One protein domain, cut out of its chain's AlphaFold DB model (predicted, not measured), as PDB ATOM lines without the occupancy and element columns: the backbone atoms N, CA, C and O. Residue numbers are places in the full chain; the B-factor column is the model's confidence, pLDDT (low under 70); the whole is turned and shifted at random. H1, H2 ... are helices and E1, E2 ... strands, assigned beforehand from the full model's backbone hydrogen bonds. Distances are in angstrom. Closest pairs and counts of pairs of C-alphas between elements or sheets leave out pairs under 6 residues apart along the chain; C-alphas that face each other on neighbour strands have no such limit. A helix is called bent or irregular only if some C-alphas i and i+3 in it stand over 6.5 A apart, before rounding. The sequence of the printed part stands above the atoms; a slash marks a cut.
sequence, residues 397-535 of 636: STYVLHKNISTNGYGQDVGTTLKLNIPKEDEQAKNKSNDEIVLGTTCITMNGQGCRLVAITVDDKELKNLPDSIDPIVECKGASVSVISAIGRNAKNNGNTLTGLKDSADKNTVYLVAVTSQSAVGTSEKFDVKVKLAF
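AT A GLANCE: This is residues 397 to 535 of the 636 residues of an uncharacterized protein of Clostridiales bacterium (UniProt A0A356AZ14). Two strongly twisted sheets lie partly face to face with their strands crossed, a five-stranded slab of E1, E3, E7, E5 and E6 and a smaller one of E2, E8 and E4. H1 packs on the larger sheet, on the face turned away from the smaller one, while H2 lies at one end of the longest axis and only grazes the smaller sheet. The printed part has 139 residues with three named helices and eight named strands, in the order H1 E1 H2 E2 E3 H3 E4 E5 E6 E7 E8, and its class is mixed. The larger sheet, E1 E3 E7 E5 E6, is mixed; the smaller, E2 E8 E4, is antiparallel. The whole is compact, with a radius of gyration of the C-alphas of 14.9 A and spans of 47 by 35 by 23 A.

HOW THE PARTS SIT: In the larger sheet E1, residues 415 to 419, is parallel to E3, residues 451 to 457, with N 416 and O 453 2.9 A apart. E7, residues 510 to 517, is antiparallel to E3, with N 454 and O 513 at 2.8 A. E5, residues 479 to 487, is antiparallel to E7, with N 484 and O 512 at 2.8 A. E5 forms a hairpin with E6, residues 490 to 493, with N 485 and O 492 at 2.9 A. In the smaller sheet E8, residues 524 to 534, is the inner strand, antiparallel to E2, residues 436 to 447, with N 444 and O 527 at 2.9 A, and to E4, residues 473 to 476, with N 475 and O 530 at 2.8 A. The sheets form a sandwich, two sheets face to face, their facing parts 8.4 A centre to centre and their strands at 45 degrees. H1, residues 398 to 406, is on the larger sheet; its closest C-alphas to E3 are those of His 402 and Ala 455, 5.3 A apart. H2, residues 425 to 434, only grazes the smaller sheet with residues 427 to 434; its closest C-alphas to E2 are those of Asn 431 and Ile 437, 6.6 A apart. H3, residues 460 to 463, is on neither sheet. Every O i to N i+4 pair is within hydrogen-bond range in H1 and 4 of 6 in H2; H3 is too short for such a pair.

IN THESE COORDINATES: H1 begins at C-alpha 398, (140.415, 139.048, 123.801). E8 is 30.1 A long and ends at C-alpha 534, (150.438, 132.991, 100.631). E2 is 29.3 A long and bends by 75 degrees at residue 439. E5 measures 26.2 A, E7 23.2 A, E3 19.2 A, H2 15.1 A, E1 13.5 A and H1 11.9 A. H2 is only just irregular, with C-alphas 430 and 433 6.7 A apart.

THE WHOLE: The C-alphas farthest apart are those of Asp 426 and Gly 522, 47.0 A. The printed part has no cut, and the link from E6 to E7, residues 494 to 509, is long. Mean pLDDT of the printed part is 92.0; residues 429 to 435 are under 70.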
ATOM      1  N   SER A 397     139.140 140.487 128.364       95.38
ATOM      2  CA  SER A 397     139.549 139.332 127.555       95.38
ATOM      3  C   SER A 397     139.604 139.678 126.063       95.38
ATOM      4  O   SER A 397     138.882 140.567 125.608       95.38
ATOM      5  N   THR A 398     140.344 138.897 125.269       97.50
ATOM      6  CA  THR A 398     140.415 139.048 123.801       97.50
ATOM      7  C   THR A 398     139.040 139.179 123.143       97.50
ATOM      8  O   THR A 398     138.860 140.003 122.252       97.50
ATOM      9  N   TYR A 399     138.052 138.393 123.584       96.69
ATOM     10  CA  TYR A 399     136.704 138.436 123.019       96.69
ATOM     11  C   TYR A 399     135.986 139.759 123.314       96.69
ATOM     12  O   TYR A 399     135.307 140.303 122.446       96.69
ATOM     13  N   VAL A 400     136.155 140.301 124.525       96.56
ATOM     14  CA  VAL A 400     135.590 141.607 124.906       96.56
ATOM     15  C   VAL A 400     136.274 142.727 124.126       96.56
ATOM     16  O   VAL A 400     135.579 143.565 123.555       96.56
ATOM     17  N   LEU A 401     137.606 142.683 124.019       97.50
ATOM     18  CA  LEU A 401     138.387 143.625 123.215       97.50
ATOM     19  C   LEU A 401     137.933 143.617 121.752       97.50
ATOM     20  O   LEU A 401     137.590 144.664 121.210       97.50
ATOM     21  N   HIS A 402     137.867 142.435 121.128       98.06
ATOM     22  CA  HIS A 402     137.397 142.274 119.749       98.06
ATOM     23  C   HIS A 402     135.995 142.846 119.564       98.06
ATOM     24  O   HIS A 402     135.794 143.685 118.686       98.06
ATOM     25  N   LYS A 403     135.048 142.453 120.424       96.50
ATOM     26  CA  LYS A 403     133.664 142.924 120.362       96.50
ATOM     27  C   LYS A 403     133.605 144.447 120.420       96.50
ATOM     28  O   LYS A 403     133.052 145.054 119.508       96.50
ATOM     29  N   ASN A 404     134.196 145.050 121.447       96.69
ATOM     30  CA  ASN A 404     134.133 146.491 121.655       96.69
ATOM     31  C   ASN A 404     134.823 147.258 120.519       96.69
ATOM     32  O   ASN A 404     134.268 148.245 120.052       96.69
ATOM     33  N   ILE A 405     135.950 146.781 119.985       97.44
ATOM     34  CA  ILE A 405     136.580 147.392 118.801       97.44
ATOM     35  C   ILE A 405     135.669 147.270 117.571       97.44
ATOM     36  O   ILE A 405     135.446 148.253 116.868       97.44
ATOM     37  N   SER A 406     135.094 146.088 117.328       95.19
ATOM     38  CA  SER A 406     134.232 145.832 116.162       95.19
ATOM     39  C   SER A 406     132.929 146.636 116.167       95.19
ATOM     40  O   SER A 406     132.341 146.874 115.112       95.19
ATOM     41  N   THR A 407     132.484 147.086 117.343       94.38
ATOM     42  CA  THR A 407     131.275 147.898 117.521       94.38
ATOM     43  C   THR A 407     131.568 149.364 117.852       94.38
ATOM     44  O   THR A 407     130.649 150.066 118.268       94.38
ATOM     45  N   ASN A 408     132.810 149.837 117.685       90.12
ATOM     46  CA  ASN A 408     133.248 151.207 118.009       90.12
ATOM     47  C   ASN A 408     132.990 151.630 119.474       90.12
ATOM     48  O   ASN A 408     132.629 152.770 119.748       90.12
ATOM     49  N   GLY A 409     133.137 150.698 120.414       91.62
ATOM     50  CA  GLY A 409     133.036 150.931 121.857       91.62
ATOM     51  C   GLY A 409     134.303 151.508 122.500       91.62
ATOM     52  O   GLY A 409     134.226 151.959 123.637       91.62
ATOM     53  N   TYR A 410     135.433 151.512 121.788       93.88
ATOM     54  CA  TYR A 410     136.675 152.174 122.204       93.88
ATOM     55  C   TYR A 410     137.126 153.210 121.175       93.88
ATOM     56  O   TYR A 410     136.772 153.122 119.993       93.88
ATOM     57  N   GLY A 411     137.949 154.156 121.622       92.56
ATOM     58  CA  GLY A 411     138.635 155.126 120.781       92.56
ATOM     59  C   GLY A 411     139.649 154.502 119.817       92.56
ATOM     60  O   GLY A 411     140.096 153.361 119.958       92.56
ATOM     61  N   GLN A 412     140.055 155.302 118.826       91.44
ATOM     62  CA  GLN A 412     141.038 154.908 117.805       91.44
ATOM     63  C   GLN A 412     142.425 154.614 118.390       91.44
ATOM     64  O   GLN A 412     143.236 153.951 117.741       91.44
ATOM     65  N   ASP A 413     142.690 155.082 119.610       90.69
ATOM     66  CA  ASP A 413     143.931 154.798 120.319       90.69
ATOM     67  C   ASP A 413     144.020 153.361 120.831       90.69
ATOM     68  O   ASP A 413     145.123 152.851 121.006       90.69
ATOM     69  N   VAL A 414     142.888 152.667 120.971       96.44
ATOM     70  CA  VAL A 414     142.861 151.238 121.301       96.44
ATOM     71  C   VAL A 414     143.007 150.392 120.041       96.44
ATOM     72  O   VAL A 414     143.799 149.446 120.008       96.44
ATOM     73  N   GLY A 415     142.257 150.706 118.982       96.69
ATOM     74  CA  GLY A 415     142.230 149.838 117.814       96.69
ATOM     75  C   GLY A 415     141.281 150.231 116.690       96.69
ATOM     76  O   GLY A 415     140.639 151.277 116.706       96.69
ATOM     77  N   THR A 416     141.210 149.356 115.690       97.75
ATOM     78  CA  THR A 416     140.327 149.485 114.525       97.75
ATOM     79  C   THR A 416     139.843 148.118 114.044       97.75
ATOM     80  O   THR A 416     140.288 147.078 114.523       97.75
ATOM     81  N   THR A 417     138.937 148.103 113.072       97.94
ATOM     82  CA  THR A 417     138.442 146.874 112.441       97.94
ATOM     83  C   THR A 417     139.037 146.708 111.047       97.94
ATOM     84  O   THR A 417     139.132 147.669 110.284       97.94
ATOM     85  N   LEU A 418     139.390 145.475 110.686       98.31
ATOM     86  CA  LEU A 418     139.735 145.083 109.323       98.31
ATOM     87  C   LEU A 418     138.759 144.007 108.846       98.31
ATOM     88  O   LEU A 418     138.763 142.878 109.338       98.31
ATOM     89  N   LYS A 419     137.918 144.366 107.873       97.69
ATOM     90  CA  LYS A 419     137.059 143.412 107.174       97.69
ATOM     91  C   LYS A 419     137.844 142.738 106.052       97.69
ATOM     92  O   LYS A 419     138.383 143.423 105.184       97.69
ATOM     93  N   LEU A 420     137.893 141.412 106.074       98.00
ATOM     94  CA  LEU A 420     138.463 140.608 104.999       98.00
ATOM     95  C   LEU A 420     137.439 140.423 103.882       98.00
ATOM     96  O   LEU A 420     136.248 140.275 104.154       98.00
ATOM     97  N   ASN A 421     137.934 140.400 102.648       95.81
ATOM     98  CA  ASN A 421     137.191 139.978 101.469       95.81
ATOM     99  C   ASN A 421     137.916 138.765 100.880       95.81
ATOM    100  O   ASN A 421     139.059 138.895 100.433       95.81
ATOM    101  N   ILE A 422     137.286 137.591 100.905       94.25
ATOM    102  CA  ILE A 422     137.897 136.345 100.417       94.25
ATOM    103  C   ILE A 422     137.353 136.044  99.012       94.25
ATOM    104  O   ILE A 422     136.187 135.647  98.882       94.25
ATOM    105  N   PRO A 423     138.177 136.197  97.951       90.12
ATOM    106  CA  PRO A 423     137.751 135.937  96.579       90.12
ATOM    107  C   PRO A 423     137.295 134.491  96.403       90.12
ATOM    108  O   PRO A 423     137.726 133.600  97.135       90.12
ATOM    109  N   LYS A 424     136.459 134.225  95.401       88.62
ATOM    110  CA  LYS A 424     136.076 132.844  95.064       88.62
ATOM    111  C   LYS A 424     137.267 132.064  94.505       88.62
ATOM    112  O   LYS A 424     138.212 132.657  93.993       88.62
ATOM    113  N   GLU A 425     137.209 130.735  94.562       80.75
ATOM    114  CA  GLU A 425     138.297 129.852  94.109       80.75
ATOM    115  C   GLU A 425     138.767 130.141  92.672       80.75
ATOM    116  O   GLU A 425     139.966 130.138  92.400       80.75
ATOM    117  N   ASP A 426     137.847 130.447  91.754       74.62
ATOM    118  CA  ASP A 426     138.172 130.744  90.356       74.62
ATOM    119  C   ASP A 426     138.898 132.090  90.183       74.62
ATOM    120  O   ASP A 426     139.727 132.243  89.284       74.62
ATOM    121  N   GLU A 427     138.623 133.063  91.052       76.12
ATOM    122  CA  GLU A 427     139.346 134.335  91.122       76.12
ATOM    123  C   GLU A 427     140.704 134.165  91.804       76.12
ATOM    124  O   GLU A 427     141.699 134.734  91.352       76.12
ATOM    125  N   GLN A 428     140.780 133.325  92.840       75.69
ATOM    126  CA  GLN A 428     142.049 132.981  93.476       75.69
ATOM    127  C   GLN A 428     142.991 132.285  92.491       75.69
ATOM    128  O   GLN A 428     144.152 132.669  92.392       75.69
ATOM    129  N   ALA A 429     142.493 131.328  91.702       67.56
ATOM    130  CA  ALA A 429     143.279 130.632  90.684       67.56
ATOM    131  C   ALA A 429     143.865 131.583  89.624       67.56
ATOM    132  O   ALA A 429     144.990 131.379  89.178       67.56
ATOM    133  N   LYS A 430     143.142 132.652  89.259       64.12
ATOM    134  CA  LYS A 430     143.638 133.699  88.344       64.12
ATOM    135  C   LYS A 430     144.700 134.590  89.001       64.12
ATOM    136  O   LYS A 430     145.661 134.992  88.345       64.12
ATOM    137  N   ASN A 431     144.542 134.867  90.296       59.84
ATOM    138  CA  ASN A 431     145.415 135.750  91.074       59.84
ATOM    139  C   ASN A 431     146.636 135.050  91.696       59.84
ATOM    140  O   ASN A 431     147.537 135.740  92.170       59.84
ATOM    141  N   LYS A 432     146.727 133.712  91.630       58.91
ATOM    142  CA  LYS A 432     147.928 132.933  92.003       58.91
ATOM    143  C   LYS A 432     149.197 133.358  91.255       58.91
ATOM    144  O   LYS A 432     150.288 132.976  91.653       58.91
ATOM    145  N   SER A 433     149.063 134.166  90.203       52.34
ATOM    146  CA  SER A 433     150.189 134.705  89.448       52.34
ATOM    147  C   SER A 433     151.017 135.782  90.148       52.34
ATOM    148  O   SER A 433     152.118 136.079  89.688       52.34
ATOM    149  N   ASN A 434     150.518 136.328  91.260       54.47
ATOM    150  CA  ASN A 434     151.167 137.401  92.014       54.47
ATOM    151  C   ASN A 434     151.822 136.934  93.327       54.47
ATOM    152  O   ASN A 434     152.149 137.784  94.152       54.47
ATOM    153  N   ASP A 435     151.987 135.623  93.545       64.06
ATOM    154  CA  ASP A 435     152.561 134.981  94.749       64.06
ATOM    155  C   ASP A 435     151.810 135.223  96.079       64.06
ATOM    156  O   ASP A 435     151.908 134.422  97.010       64.06
ATOM    157  N   GLU A 436     150.988 136.269  96.163       76.69
ATOM    158  CA  GLU A 436     150.115 136.586  97.290       76.69
ATOM    159  C   GLU A 436     148.744 137.096  96.826       76.69
ATOM    160  O   GLU A 436     148.618 137.837  95.848       76.69
ATOM    161  N   ILE A 437     147.694 136.744  97.572       87.88
ATOM    162  CA  ILE A 437     146.370 137.368  97.449       87.88
ATOM    163  C   ILE A 437     146.127 138.209  98.695       87.88
ATOM    164  O   ILE A 437     146.064 137.682  99.803       87.88
ATOM    165  N   VAL A 438     145.955 139.518  98.523       92.31
ATOM    166  CA  VAL A 438     145.603 140.418  99.628       92.31
ATOM    167  C   VAL A 438     144.114 140.284  99.936       92.31
ATOM    168  O   VAL A 438     143.277 140.598  99.093       92.31
ATOM    169  N   LEU A 439     143.789 139.839 101.149       95.44
ATOM    170  CA  LEU A 439     142.411 139.674 101.627       95.44
ATOM    171  C   LEU A 439     141.865 140.962 102.258       95.44
ATOM    172  O   LEU A 439     140.657 141.171 102.323       95.44
ATOM    173  N   GLY A 440     142.751 141.835 102.734       96.81
ATOM    174  CA  GLY A 440     142.375 143.113 103.322       96.81
ATOM    175  C   GLY A 440     143.588 143.941 103.725       96.81
ATOM    176  O   GLY A 440     144.690 143.423 103.923       96.81
ATOM    177  N   THR A 441     143.393 145.252 103.835       97.56
ATOM    178  CA  THR A 441     144.394 146.183 104.363       97.56
ATOM    179  C   THR A 441     143.709 147.265 105.187       97.56
ATOM    180  O   THR A 441     142.627 147.726 104.824       97.56
ATOM    181  N   THR A 442     144.331 147.669 106.291       97.56
ATOM    182  CA  THR A 442     143.948 148.859 107.058       97.56
ATOM    183  C   THR A 442     145.194 149.659 107.418       97.56
ATOM    184  O   THR A 442     146.276 149.089 107.551       97.56
ATOM    185  N   CYS A 443     145.041 150.973 107.564       96.62
ATOM    186  CA  CYS A 443     146.119 151.872 107.951       96.62
ATOM    187  C   CYS A 443     145.860 152.367 109.373       96.62
ATOM    188  O   CYS A 443     144.770 152.856 109.678       96.62
ATOM    189  N   ILE A 444     146.861 152.250 110.237       96.38
ATOM    190  CA  ILE A 444     146.800 152.672 111.638       96.38
ATOM    191  C   ILE A 444     147.930 153.652 111.921       96.38
ATOM    192  O   ILE A 444     149.033 153.516 111.399       96.38
ATOM    193  N   THR A 445     147.649 154.658 112.744       95.38
ATOM    194  CA  THR A 445     148.670 155.575 113.266       95.38
ATOM    195  C   THR A 445     148.907 155.226 114.724       95.38
ATOM    196  O   THR A 445     147.944 155.052 115.472       95.38
ATOM    197  N   MET A 446     150.167 155.091 115.123       94.38
ATOM    198  CA  MET A 446     150.527 154.836 116.516       94.38
ATOM    199  C   MET A 446     151.840 155.522 116.864       94.38
ATOM    200  O   MET A 446     152.703 155.718 116.003       94.38
ATOM    201  N   ASN A 447     151.983 155.870 118.139       93.75
ATOM    202  CA  ASN A 447     153.241 156.392 118.647       93.75
ATOM    203  C   ASN A 447     154.280 155.267 118.742       93.75
ATOM    204  O   ASN A 447     153.933 154.079 118.775       93.75
ATOM    205  N   GLY A 448     155.560 155.633 118.772       93.12
ATOM    206  CA  GLY A 448     156.642 154.684 119.012       93.12
ATOM    207  C   GLY A 448     156.424 153.911 120.309       93.12
ATOM    208  O   GLY A 448     155.979 154.480 121.303       93.12
ATOM    209  N   GLN A 449     156.673 152.599 120.270       92.88
ATOM    210  CA  GLN A 449     156.381 151.657 121.359       92.88
ATOM    211  C   GLN A 449     154.902 151.609 121.800       92.88
ATOM    212  O   GLN A 449     154.593 151.017 122.833       92.88
ATOM    213  N   GLY A 450     153.983 152.204 121.033       95.94
ATOM    214  CA  GLY A 450     152.537 152.063 121.188       95.94
ATOM    215  C   GLY A 450     151.984 150.838 120.480       95.94
ATOM    216  O   GLY A 450     152.670 150.179 119.691       95.94
ATOM    217  N   CYS A 451     150.717 150.531 120.759       97.56
ATOM    218  CA  CYS A 451     150.020 149.401 120.159       97.56
ATOM    219  C   CYS A 451     148.638 149.795 119.664       97.56
ATOM    220  O   CYS A 451     147.934 150.584 120.288       97.56
ATOM    221  N   ARG A 452     148.212 149.186 118.562       98.06
ATOM    222  CA  ARG A 452     146.812 149.183 118.142       98.06
ATOM    223  C   ARG A 452     146.356 147.755 117.936       98.06
ATOM    224  O   ARG A 452     147.082 146.915 117.400       98.06
ATOM    225  N   LEU A 453     145.137 147.496 118.371       98.50
ATOM    226  CA  LEU A 453     144.465 146.228 118.179       98.50
ATOM    227  C   LEU A 453     143.642 146.286 116.887       98.50
ATOM    228  O   LEU A 453     142.894 147.234 116.664       98.50
ATOM    229  N   VAL A 454     143.758 145.281 116.023       98.69
ATOM    230  CA  VAL A 454     142.951 145.175 114.800       98.69
ATOM    231  C   VAL A 454     141.993 144.000 114.935       98.69
ATOM    232  O   VAL A 454     142.411 142.842 114.921       98.69
ATOM    233  N   ALA A 455     140.703 144.293 115.078       98.56
ATOM    234  CA  ALA A 455     139.658 143.279 115.089       98.56
ATOM    235  C   ALA A 455     139.424 142.777 113.660       98.56
ATOM    236  O   ALA A 455     139.032 143.545 112.778       98.56
ATOM    237  N   ILE A 456     139.664 141.489 113.418       98.50
ATOM    238  CA  ILE A 456     139.409 140.879 112.114       98.50
ATOM    239  C   ILE A 456     137.939 140.482 112.034       98.50
ATOM    240  O   ILE A 456     137.394 139.866 112.955       98.50
ATOM    241  N   THR A 457     137.297 140.839 110.926       97.00
ATOM    242  CA  THR A 457     135.913 140.459 110.618       97.00
ATOM    243  C   THR A 457     135.830 139.898 109.206       97.00
ATOM    244  O   THR A 457     136.592 140.287 108.323       97.00
ATOM    245  N   VAL A 458     134.919 138.958 108.989       96.38
ATOM    246  CA  VAL A 458     134.726 138.271 107.710       96.38
ATOM    247  C   VAL A 458     133.278 137.796 107.628       96.38
ATOM    248  O   VAL A 458     132.667 137.529 108.659       96.38
ATOM    249  N   ASP A 459     132.708 137.753 106.425       95.00
ATOM    250  CA  ASP A 459     131.384 137.157 106.221       95.00
ATOM    251  C   ASP A 459     131.505 135.627 106.291       95.00
ATOM    252  O   ASP A 459     132.324 135.036 105.584       95.00
ATOM    253  N   ASP A 460     130.675 134.975 107.107       93.56
ATOM    254  CA  ASP A 460     130.663 133.514 107.268       93.56
ATOM    255  C   ASP A 460     130.557 132.776 105.922       93.56
ATOM    256  O   ASP A 460     131.112 131.692 105.737       93.56
ATOM    257  N   LYS A 461     129.875 133.369 104.932       92.88
ATOM    258  CA  LYS A 461     129.736 132.784 103.591       92.88
ATOM    259  C   LYS A 461     131.019 132.833 102.777       92.88
ATOM    260  O   LYS A 461     131.119 132.071 101.817       92.88
ATOM    261  N   GLU A 462     131.940 133.734 103.093       94.38
ATOM    262  CA  GLU A 462     133.221 133.883 102.402       94.38
ATOM    263  C   GLU A 462     134.286 132.932 102.954       94.38
ATOM    264  O   GLU A 462     135.168 132.518 102.206       94.38
ATOM    265  N   LEU A 463     134.164 132.504 104.215       94.31
ATOM    266  CA  LEU A 463     135.095 131.561 104.847       94.31
ATOM    267  C   LEU A 463     135.258 130.261 104.052       94.31
ATOM    268  O   LEU A 463     136.369 129.754 103.911       94.31
ATOM    269  N   LYS A 464     134.172 129.761 103.452       91.19
ATOM    270  CA  LYS A 464     134.192 128.549 102.617       91.19
ATOM    271  C   LYS A 464     135.089 128.663 101.379       91.19
ATOM    272  O   LYS A 464     135.441 127.635 100.814       91.19
ATOM    273  N   ASN A 465     135.423 129.883 100.950       91.50
ATOM    274  CA  ASN A 465     136.294 130.120  99.803       91.50
ATOM    275  C   ASN A 465     137.783 129.988 100.173       91.50
ATOM    276  O   ASN A 465     138.620 130.002  99.275       91.50
ATOM    277  N   LEU A 466     138.146 129.901 101.459       90.75
ATOM    278  CA  LEU A 466     139.538 129.665 101.847       90.75
ATOM    279  C   LEU A 466     139.973 128.249 101.444       90.75
ATOM    280  O   LEU A 466     139.211 127.300 101.660       90.75
ATOM    281  N   PRO A 467     141.193 128.072 100.909       85.75
ATOM    282  CA  PRO A 467     141.742 126.746 100.660       85.75
ATOM    283  C   PRO A 467     141.852 125.927 101.948       85.75
ATOM    284  O   PRO A 467     142.079 126.470 103.030       85.75
ATOM    285  N   ASP A 468     141.720 124.608 101.832       81.56
ATOM    286  CA  ASP A 468     141.999 123.718 102.957       81.56
ATOM    287  C   ASP A 468     143.481 123.792 103.343       81.56
ATOM    288  O   ASP A 468     144.358 123.796 102.482       81.56
ATOM    289  N   SER A 469     143.755 123.798 104.649       79.06
ATOM    290  CA  SER A 469     145.110 123.790 105.225       79.06
ATOM    291  C   SER A 469     145.990 125.010 104.906       79.06
ATOM    292  O   SER A 469     147.186 124.967 105.183       79.06
ATOM    293  N   ILE A 470     145.429 126.097 104.362       84.81
ATOM    294  CA  ILE A 470     146.153 127.360 104.153       84.81
ATOM    295  C   ILE A 470     145.515 128.451 105.010       84.81
ATOM    296  O   ILE A 470     144.413 128.925 104.726       84.81
ATOM    297  N   ASP A 471     146.239 128.877 106.040       91.94
ATOM    298  CA  ASP A 471     145.822 129.975 106.905       91.94
ATOM    299  C   ASP A 471     146.372 131.316 106.392       91.94
ATOM    300  O   ASP A 471     147.552 131.408 106.038       91.94
ATOM    301  N   PRO A 472     145.563 132.391 106.369       95.50
ATOM    302  CA  PRO A 472     146.073 133.704 106.008       95.50
ATOM    303  C   PRO A 472     147.104 134.235 107.013       95.50
ATOM    304  O   PRO A 472     147.010 134.007 108.221       95.50
ATOM    305  N   ILE A 473     148.052 135.014 106.505       95.69
ATOM    306  CA  ILE A 473     149.153 135.620 107.254       95.69
ATOM    307  C   ILE A 473     148.904 137.122 107.386       95.69
ATOM    308  O   ILE A 473     148.467 137.780 106.440       95.69
ATOM    309  N   VAL A 474     149.214 137.673 108.555       98.00
ATOM    310  CA  VAL A 474     149.193 139.107 108.834       98.00
ATOM    311  C   VAL A 474     150.611 139.668 108.759       98.00
ATOM    312  O   VAL A 474     151.533 139.155 109.390       98.00
ATOM    313  N   GLU A 475     150.786 140.740 107.995       96.00
ATOM    314  CA  GLU A 475     152.047 141.462 107.830       96.00
ATOM    315  C   GLU A 475     151.854 142.938 108.186       96.00
ATOM    316  O   GLU A 475     150.848 143.553 107.828       96.00
ATOM    317  N   CYS A 476     152.848 143.516 108.860       97.12
ATOM    318  CA  CYS A 476     152.942 144.950 109.090       97.12
ATOM    319  C   CYS A 476     154.421 145.352 109.140       97.12
ATOM    320  O   CYS A 476     155.142 144.970 110.059       97.12
ATOM    321  N   LYS A 477     154.905 146.096 108.143       94.62
ATOM    322  CA  LYS A 477     156.319 146.506 108.090       94.62
ATOM    323  C   LYS A 477     156.615 147.559 109.159       94.62
ATOM    324  O   LYS A 477     155.813 148.463 109.352       94.62
ATOM    325  N   GLY A 478     157.765 147.446 109.827       92.25
ATOM    326  CA  GLY A 478     158.179 148.370 110.898       92.25
ATOM    327  C   GLY A 478     157.477 148.151 112.246       92.25
ATOM    328  O   GLY A 478     157.714 148.902 113.189       92.25
ATOM    329  N   ALA A 479     156.631 147.124 112.357       96.56
ATOM    330  CA  ALA A 479     155.919 146.787 113.580       96.56
ATOM    331  C   ALA A 479     156.026 145.289 113.883       96.56
ATOM    332  O   ALA A 479     156.173 144.455 112.988       96.56
ATOM    333  N   SER A 480     155.910 144.948 115.160       97.69
ATOM    334  CA  SER A 480     155.746 143.567 115.608       97.69
ATOM    335  C   SER A 480     154.263 143.201 115.598       97.69
ATOM    336  O   SER A 480     153.419 144.025 115.961       97.69
ATOM    337  N   VAL A 481     153.938 141.973 115.192       98.25
ATOM    338  CA  VAL A 481     152.558 141.506 115.012       98.25
ATOM    339  C   VAL A 481     152.338 140.192 115.752       98.25
ATOM    340  O   VAL A 481     153.101 139.245 115.568       98.25
ATOM    341  N   SER A 482     151.250 140.126 116.522       98.62
ATOM    342  CA  SER A 482     150.721 138.891 117.105       98.62
ATOM    343  C   SER A 482     149.233 138.759 116.796       98.62
ATOM    344  O   SER A 482     148.451 139.673 117.040       98.62
ATOM    345  N   VAL A 483     148.831 137.609 116.276       98.75
ATOM    346  CA  VAL A 483     147.454 137.231 115.980       98.75
ATOM    347  C   VAL A 483     146.948 136.371 117.119       98.75
ATOM    348  O   VAL A 483     147.499 135.313 117.420       98.75
ATOM    349  N   ILE A 484     145.867 136.813 117.741       98.62
ATOM    350  CA  ILE A 484     145.259 136.157 118.886       98.62
ATOM    351  C   ILE A 484     143.879 135.674 118.468       98.62
ATOM    352  O   ILE A 484     143.046 136.471 118.041       98.62
ATOM    353  N   SER A 485     143.635 134.373 118.590       98.12
ATOM    354  CA  SER A 485     142.297 133.804 118.430       98.12
ATOM    355  C   SER A 485     141.648 133.588 119.790       98.12
ATOM    356  O   SER A 485     142.342 133.307 120.770       98.12
ATOM    357  N   ALA A 486     140.324 133.711 119.868       97.88
ATOM    358  CA  ALA A 486     139.594 133.439 121.099       97.88
ATOM    359  C   ALA A 486     138.232 132.779 120.873       97.88
ATOM    360  O   ALA A 486     137.493 133.145 119.961       97.88
ATOM    361  N   ILE A 487     137.893 131.846 121.766       95.44
ATOM    362  CA  ILE A 487     136.562 131.242 121.908       95.44
ATOM    363  C   ILE A 487     136.084 131.533 123.332       95.44
ATOM    364  O   ILE A 487     136.573 130.951 124.308       95.44
ATOM    365  N   GLY A 488     135.143 132.467 123.469       91.12
ATOM    366  CA  GLY A 488     134.739 132.981 124.778       91.12
ATOM    367  C   GLY A 488     135.937 133.561 125.537       91.12
ATOM    368  O   GLY A 488     136.558 134.513 125.079       91.12
ATOM    369  N   ARG A 489     136.275 132.985 126.697       88.44
ATOM    370  CA  ARG A 489     137.422 133.426 127.519       88.44
ATOM    371  C   ARG A 489     138.750 132.754 127.157       88.44
ATOM    372  O   ARG A 489     139.786 133.174 127.658       88.44
ATOM    373  N   ASN A 490     138.731 131.713 126.327       94.12
ATOM    374  CA  ASN A 490     139.936 130.967 125.978       94.12
ATOM    375  C   ASN A 490     140.615 131.640 124.789       94.12
ATOM    376  O   ASN A 490     140.082 131.580 123.683       94.12
ATOM    377  N   ALA A 491     141.773 132.254 125.023       97.06
ATOM    378  CA  ALA A 491     142.559 132.932 124.001       97.06
ATOM    379  C   ALA A 491     143.891 132.215 123.736       97.06
ATOM    380  O   ALA A 491     144.478 131.612 124.636       97.06
ATOM    381  N   LYS A 492     144.378 132.293 122.494       97.31
ATOM    382  CA  LYS A 492     145.643 131.693 122.055       97.31
ATOM    383  C   LYS A 492     146.382 132.636 121.109       97.31
ATOM    384  O   LYS A 492     145.778 133.184 120.194       97.31
ATOM    385  N   ASN A 493     147.694 132.773 121.301       97.75
ATOM    386  CA  ASN A 493     148.579 133.440 120.345       97.75
ATOM    387  C   ASN A 493     148.968 132.467 119.213       97.75
ATOM    388  O   ASN A 493     149.442 131.361 119.482       97.75
ATOM    389  N   ASN A 494     148.768 132.886 117.965       97.25
ATOM    390  CA  ASN A 494     149.030 132.127 116.739       97.25
ATOM    391  C   ASN A 494     150.167 132.741 115.896       97.25
ATOM    392  O   ASN A 494     150.236 132.542 114.680       97.25
ATOM    393  N   GLY A 495     151.058 133.514 116.527       97.25
ATOM    394  CA  GLY A 495     152.148 134.199 115.837       97.25
ATOM    395  C   GLY A 495     151.584 135.236 114.878       97.25
ATOM    396  O   GLY A 495     150.838 136.108 115.293       97.25
ATOM    397  N   ASN A 496     151.880 135.135 113.590       96.88
ATOM    398  CA  ASN A 496     151.367 136.050 112.569       96.88
ATOM    399  C   ASN A 496     150.263 135.432 111.691       96.88
ATOM    400  O   ASN A 496     149.956 135.979 110.636       96.88
ATOM    401  N   THR A 497     149.667 134.305 112.090       96.88
ATOM    402  CA  THR A 497     148.720 133.552 111.248       96.88
ATOM    403  C   THR A 497     147.305 133.550 111.819       96.88
ATOM    404  O   THR A 497     147.105 133.451 113.030       96.88
ATOM    405  N   LEU A 498     146.298 133.630 110.947       97.06
ATOM    406  CA  LEU A 498     144.883 133.467 111.294       97.06
ATOM    407  C   LEU A 498     144.522 131.972 111.336       97.06
ATOM    408  O   LEU A 498     143.669 131.514 110.580       97.06
ATOM    409  N   THR A 499     145.203 131.209 112.201       95.25
ATOM    410  CA  THR A 499     145.080 129.742 112.268       95.25
ATOM    411  C   THR A 499     143.645 129.282 112.487       95.25
ATOM    412  O   THR A 499     143.060 129.566 113.535       95.25
ATOM    413  N   GLY A 500     143.109 128.496 111.551       94.00
ATOM    414  CA  GLY A 500     141.760 127.938 111.638       94.00
ATOM    415  C   GLY A 500     140.656 128.931 111.273       94.00
ATOM    416  O   GLY A 500     139.510 128.732 111.681       94.00
ATOM    417  N   LEU A 501     140.972 129.996 110.524       95.88
ATOM    418  CA  LEU A 501     139.994 131.008 110.105       95.88
ATOM    419  C   LEU A 501     138.824 130.394 109.332       95.88
ATOM    420  O   LEU A 501     137.685 130.772 109.571       95.88
ATOM    421  N   LYS A 502     139.082 129.416 108.457       94.94
ATOM    422  CA  LYS A 502     138.043 128.755 107.651       94.94
ATOM    423  C   LYS A 502     136.890 128.189 108.492       94.94
ATOM    424  O   LYS A 502     135.737 128.313 108.097       94.94
ATOM    425  N   ASP A 503     137.197 127.653 109.673       92.94
ATOM    426  CA  ASP A 503     136.217 127.037 110.577       92.94
ATOM    427  C   ASP A 503     135.713 128.002 111.667       92.94
ATOM    428  O   ASP A 503     135.087 127.579 112.646       92.94
ATOM    429  N   SER A 504     136.055 129.293 111.591       93.00
ATOM    430  CA  SER A 504     135.864 130.200 112.724       93.00
ATOM    431  C   SER A 504     134.400 130.469 113.041       93.00
ATOM    432  O   SER A 504     134.071 130.621 114.217       93.00
ATOM    433  N   ALA A 505     133.529 130.497 112.027       89.75
ATOM    434  CA  ALA A 505     132.090 130.688 112.206       89.75
ATOM    435  C   ALA A 505     131.474 129.540 113.023       89.75
ATOM    436  O   ALA A 505     130.840 129.780 114.048       89.75
ATOM    437  N   ASP A 506     131.764 128.290 112.653       89.12
ATOM    438  CA  ASP A 506     131.242 127.105 113.347       89.12
ATOM    439  C   ASP A 506     131.732 127.019 114.801       89.12
ATOM    440  O   ASP A 506     131.023 126.551 115.696       89.12
ATOM    441  N   LYS A 507     132.955 127.497 115.051       88.62
ATOM    442  CA  LYS A 507     133.599 127.484 116.372       88.62
ATOM    443  C   LYS A 507     133.355 128.761 117.182       88.62
ATOM    444  O   LYS A 507     133.873 128.858 118.294       88.62
ATOM    445  N   ASN A 508     132.614 129.742 116.655       92.00
ATOM    446  CA  ASN A 508     132.460 131.085 117.236       92.00
ATOM    447  C   ASN A 508     133.804 131.724 117.643       92.00
ATOM    448  O   ASN A 508     133.935 132.319 118.717       92.00
ATOM    449  N   THR A 509     134.829 131.541 116.810       96.62
ATOM    450  CA  THR A 509     136.180 132.052 117.058       96.62
ATOM    451  C   THR A 509     136.311 133.477 116.538       96.62
ATOM    452  O   THR A 509     135.975 133.753 115.388       96.62
ATOM    453  N   VAL A 510     136.851 134.374 117.363       97.69
ATOM    454  CA  VAL A 510     137.210 135.746 116.967       97.69
ATOM    455  C   VAL A 510     138.723 135.894 116.851       97.69
ATOM    456  O   VAL A 510     139.459 135.175 117.528       97.69
ATOM    457  N   TYR A 511     139.183 136.840 116.028       98.50
ATOM    458  CA  TYR A 511     140.608 137.118 115.831       98.50
ATOM    459  C   TYR A 511     140.926 138.590 116.070       98.50
ATOM    460  O   TYR A 511     140.308 139.482 115.485       98.50
ATOM    461  N   LEU A 512     141.931 138.827 116.900       98.50
ATOM    462  CA  LEU A 512     142.445 140.138 117.253       98.50
ATOM    463  C   LEU A 512     143.935 140.186 116.929       98.50
ATOM    464  O   LEU A 512     144.686 139.306 117.343       98.50
ATOM    465  N   VAL A 513     144.377 141.203 116.202       98.69
ATOM    466  CA  VAL A 513     145.796 141.401 115.896       98.69
ATOM    467  C   VAL A 513     146.348 142.492 116.800       98.69
ATOM    468  O   VAL A 513     145.872 143.619 116.747       98.69
ATOM    469  N   ALA A 514     147.364 142.187 117.600       98.50
ATOM    470  CA  ALA A 514     148.155 143.190 118.301       98.50
ATOM    471  C   ALA A 514     149.295 143.660 117.391       98.50
ATOM    472  O   ALA A 514     150.148 142.856 117.005       98.50
ATOM    473  N   VAL A 515     149.301 144.948 117.047       98.50
ATOM    474  CA  VAL A 515     150.348 145.578 116.234       98.50
ATOM    475  C   VAL A 515     151.076 146.600 117.088       98.50
ATOM    476  O   VAL A 515     150.462 147.560 117.547       98.50
ATOM    477  N   THR A 516     152.373 146.391 117.308       98.06
ATOM    478  CA  THR A 516     153.200 147.227 118.189       98.06
ATOM    479  C   THR A 516     154.322 147.888 117.403       98.06
ATOM    480  O   THR A 516     155.101 147.195 116.745       98.06
ATOM    481  N   SER A 517     154.430 149.213 117.496       95.81
ATOM    482  CA  SER A 517     155.489 149.973 116.831       95.81
ATOM    483  C   SER A 517     156.869 149.610 117.383       95.81
ATOM    484  O   SER A 517     157.048 149.486 118.596       95.81
ATOM    485  N   GLN A 518     157.849 149.459 116.489       92.44
ATOM    486  CA  GLN A 518     159.258 149.276 116.854       92.44
ATOM    487  C   GLN A 518     160.017 150.608 116.973       92.44
ATOM    488  O   GLN A 518     161.185 150.615 117.362       92.44
ATOM    489  N   SER A 519     159.373 151.731 116.645       91.31
ATOM    490  CA  SER A 519     159.978 153.062 116.710       91.31
ATOM    491  C   SER A 519     160.155 153.538 118.151       91.31
ATOM    492  O   SER A 519     159.464 153.078 119.060       91.31
ATOM    493  N   ALA A 520     161.088 154.467 118.366       87.75
ATOM    494  CA  ALA A 520     161.401 155.017 119.684       87.75
ATOM    495  C   ALA A 520     160.265 155.883 120.261       87.75
ATOM    496  O   ALA A 520     159.470 156.453 119.516       87.75
ATOM    497  N   VAL A 521     160.226 156.030 121.590       84.50
ATOM    498  CA  VAL A 521     159.270 156.912 122.291       84.50
ATOM    499  C   VAL A 521     159.277 158.320 121.690       84.50
ATOM    500  O   VAL A 521     160.329 158.858 121.345       84.50
ATOM    501  N   GLY A 522     158.096 158.931 121.585       83.31
ATOM    502  CA  GLY A 522     157.928 160.302 121.098       83.31
ATOM    503  C   GLY A 522     157.852 160.441 119.574       83.31
ATOM    504  O   GLY A 522     157.607 161.543 119.087       83.31
ATOM    505  N   THR A 523     158.007 159.355 118.807       90.94
ATOM    506  CA  THR A 523     157.682 159.352 117.372       90.94
ATOM    507  C   THR A 523     156.219 158.980 117.134       90.94
ATOM    508  O   THR A 523     155.564 158.406 118.003       90.94
ATOM    509  N   SER A 524     155.698 159.299 115.947       93.38
ATOM    510  CA  SER A 524     154.370 158.882 115.488       93.38
ATOM    511  C   SER A 524     154.445 158.497 114.016       93.38
ATOM    512  O   SER A 524     154.946 159.270 113.195       93.38
ATOM    513  N   GLU A 525     153.990 157.292 113.683       93.94
ATOM    514  CA  GLU A 525     154.145 156.701 112.353       93.94
ATOM    515  C   GLU A 525     152.858 156.013 111.885       93.94
ATOM    516  O   GLU A 525     151.998 155.629 112.683       93.94
ATOM    517  N   LYS A 526     152.727 155.879 110.561       96.50
ATOM    518  CA  LYS A 526     151.629 155.162 109.910       96.50
ATOM    519  C   LYS A 526     152.083 153.776 109.490       96.50
ATOM    520  O   LYS A 526     153.129 153.629 108.865       96.50
ATOM    521  N   PHE A 527     151.241 152.796 109.770       96.81
ATOM    522  CA  PHE A 527     151.507 151.393 109.516       96.81
ATOM    523  C   PHE A 527     150.362 150.784 108.714       96.81
ATOM    524  O   PHE A 527     149.194 150.933 109.075       96.81
ATOM    525  N   ASP A 528     150.708 150.073 107.643       97.50
ATOM    526  CA  ASP A 528     149.748 149.318 106.846       97.50
ATOM    527  C   ASP A 528     149.732 147.864 107.313       97.50
ATOM    528  O   ASP A 528     150.700 147.118 107.133       97.50
ATOM    529  N   VAL A 529     148.611 147.462 107.906       98.19
ATOM    530  CA  VAL A 529     148.359 146.080 108.314       98.19
ATOM    531  C   VAL A 529     147.692 145.368 107.152       98.19
ATOM    532  O   VAL A 529     146.573 145.713 106.763       98.19
ATOM    533  N   LYS A 530     148.372 144.364 106.605       97.75
ATOM    534  CA  LYS A 530     147.918 143.581 105.455       97.75
ATOM    535  C   LYS A 530     147.644 142.144 105.887       97.75
ATOM    536  O   LYS A 530     148.495 141.512 106.503       97.75
ATOM    537  N   VAL A 531     146.484 141.610 105.511       97.88
ATOM    538  CA  VAL A 531     146.196 140.171 105.611       97.88
ATOM    539  C   VAL A 531     146.282 139.578 104.215       97.88
ATOM    540  O   VAL A 531     145.639 140.078 103.286       97.88
ATOM    541  N   LYS A 532     147.072 138.519 104.056       93.56
ATOM    542  CA  LYS A 532     147.319 137.881 102.766       93.56
ATOM    543  C   LYS A 532     147.245 136.366 102.836       93.56
ATOM    544  O   LYS A 532     147.578 135.759 103.847       93.56
ATOM    545  N   LEU A 533     146.842 135.767 101.728       89.31
ATOM    546  CA  LEU A 533     146.958 134.342 101.476       89.31
ATOM    547  C   LEU A 533     148.252 134.117 100.689       89.31
ATOM    548  O   LEU A 533     148.391 134.638  99.580       89.31
ATOM    549  N   ALA A 534     149.199 133.397 101.284       78.31
ATOM    550  CA  ALA A 534     150.438 132.991 100.631       78.31
ATOM    551  C   ALA A 534     150.307 131.528 100.200       78.31
ATOM    552  O   ALA A 534     149.863 130.691 100.984       78.31
ATOM    553  N   PHE A 535     150.678 131.228  98.959       71.62
ATOM    554  CA  PHE A 535     150.709 129.858  98.454       71.62
ATOM    555  C   PHE A 535     152.163 129.405  98.374       71.62
ATOM    556  O   PHE A 535     152.976 130.070  97.734       71.62
TER     557      PHE A 535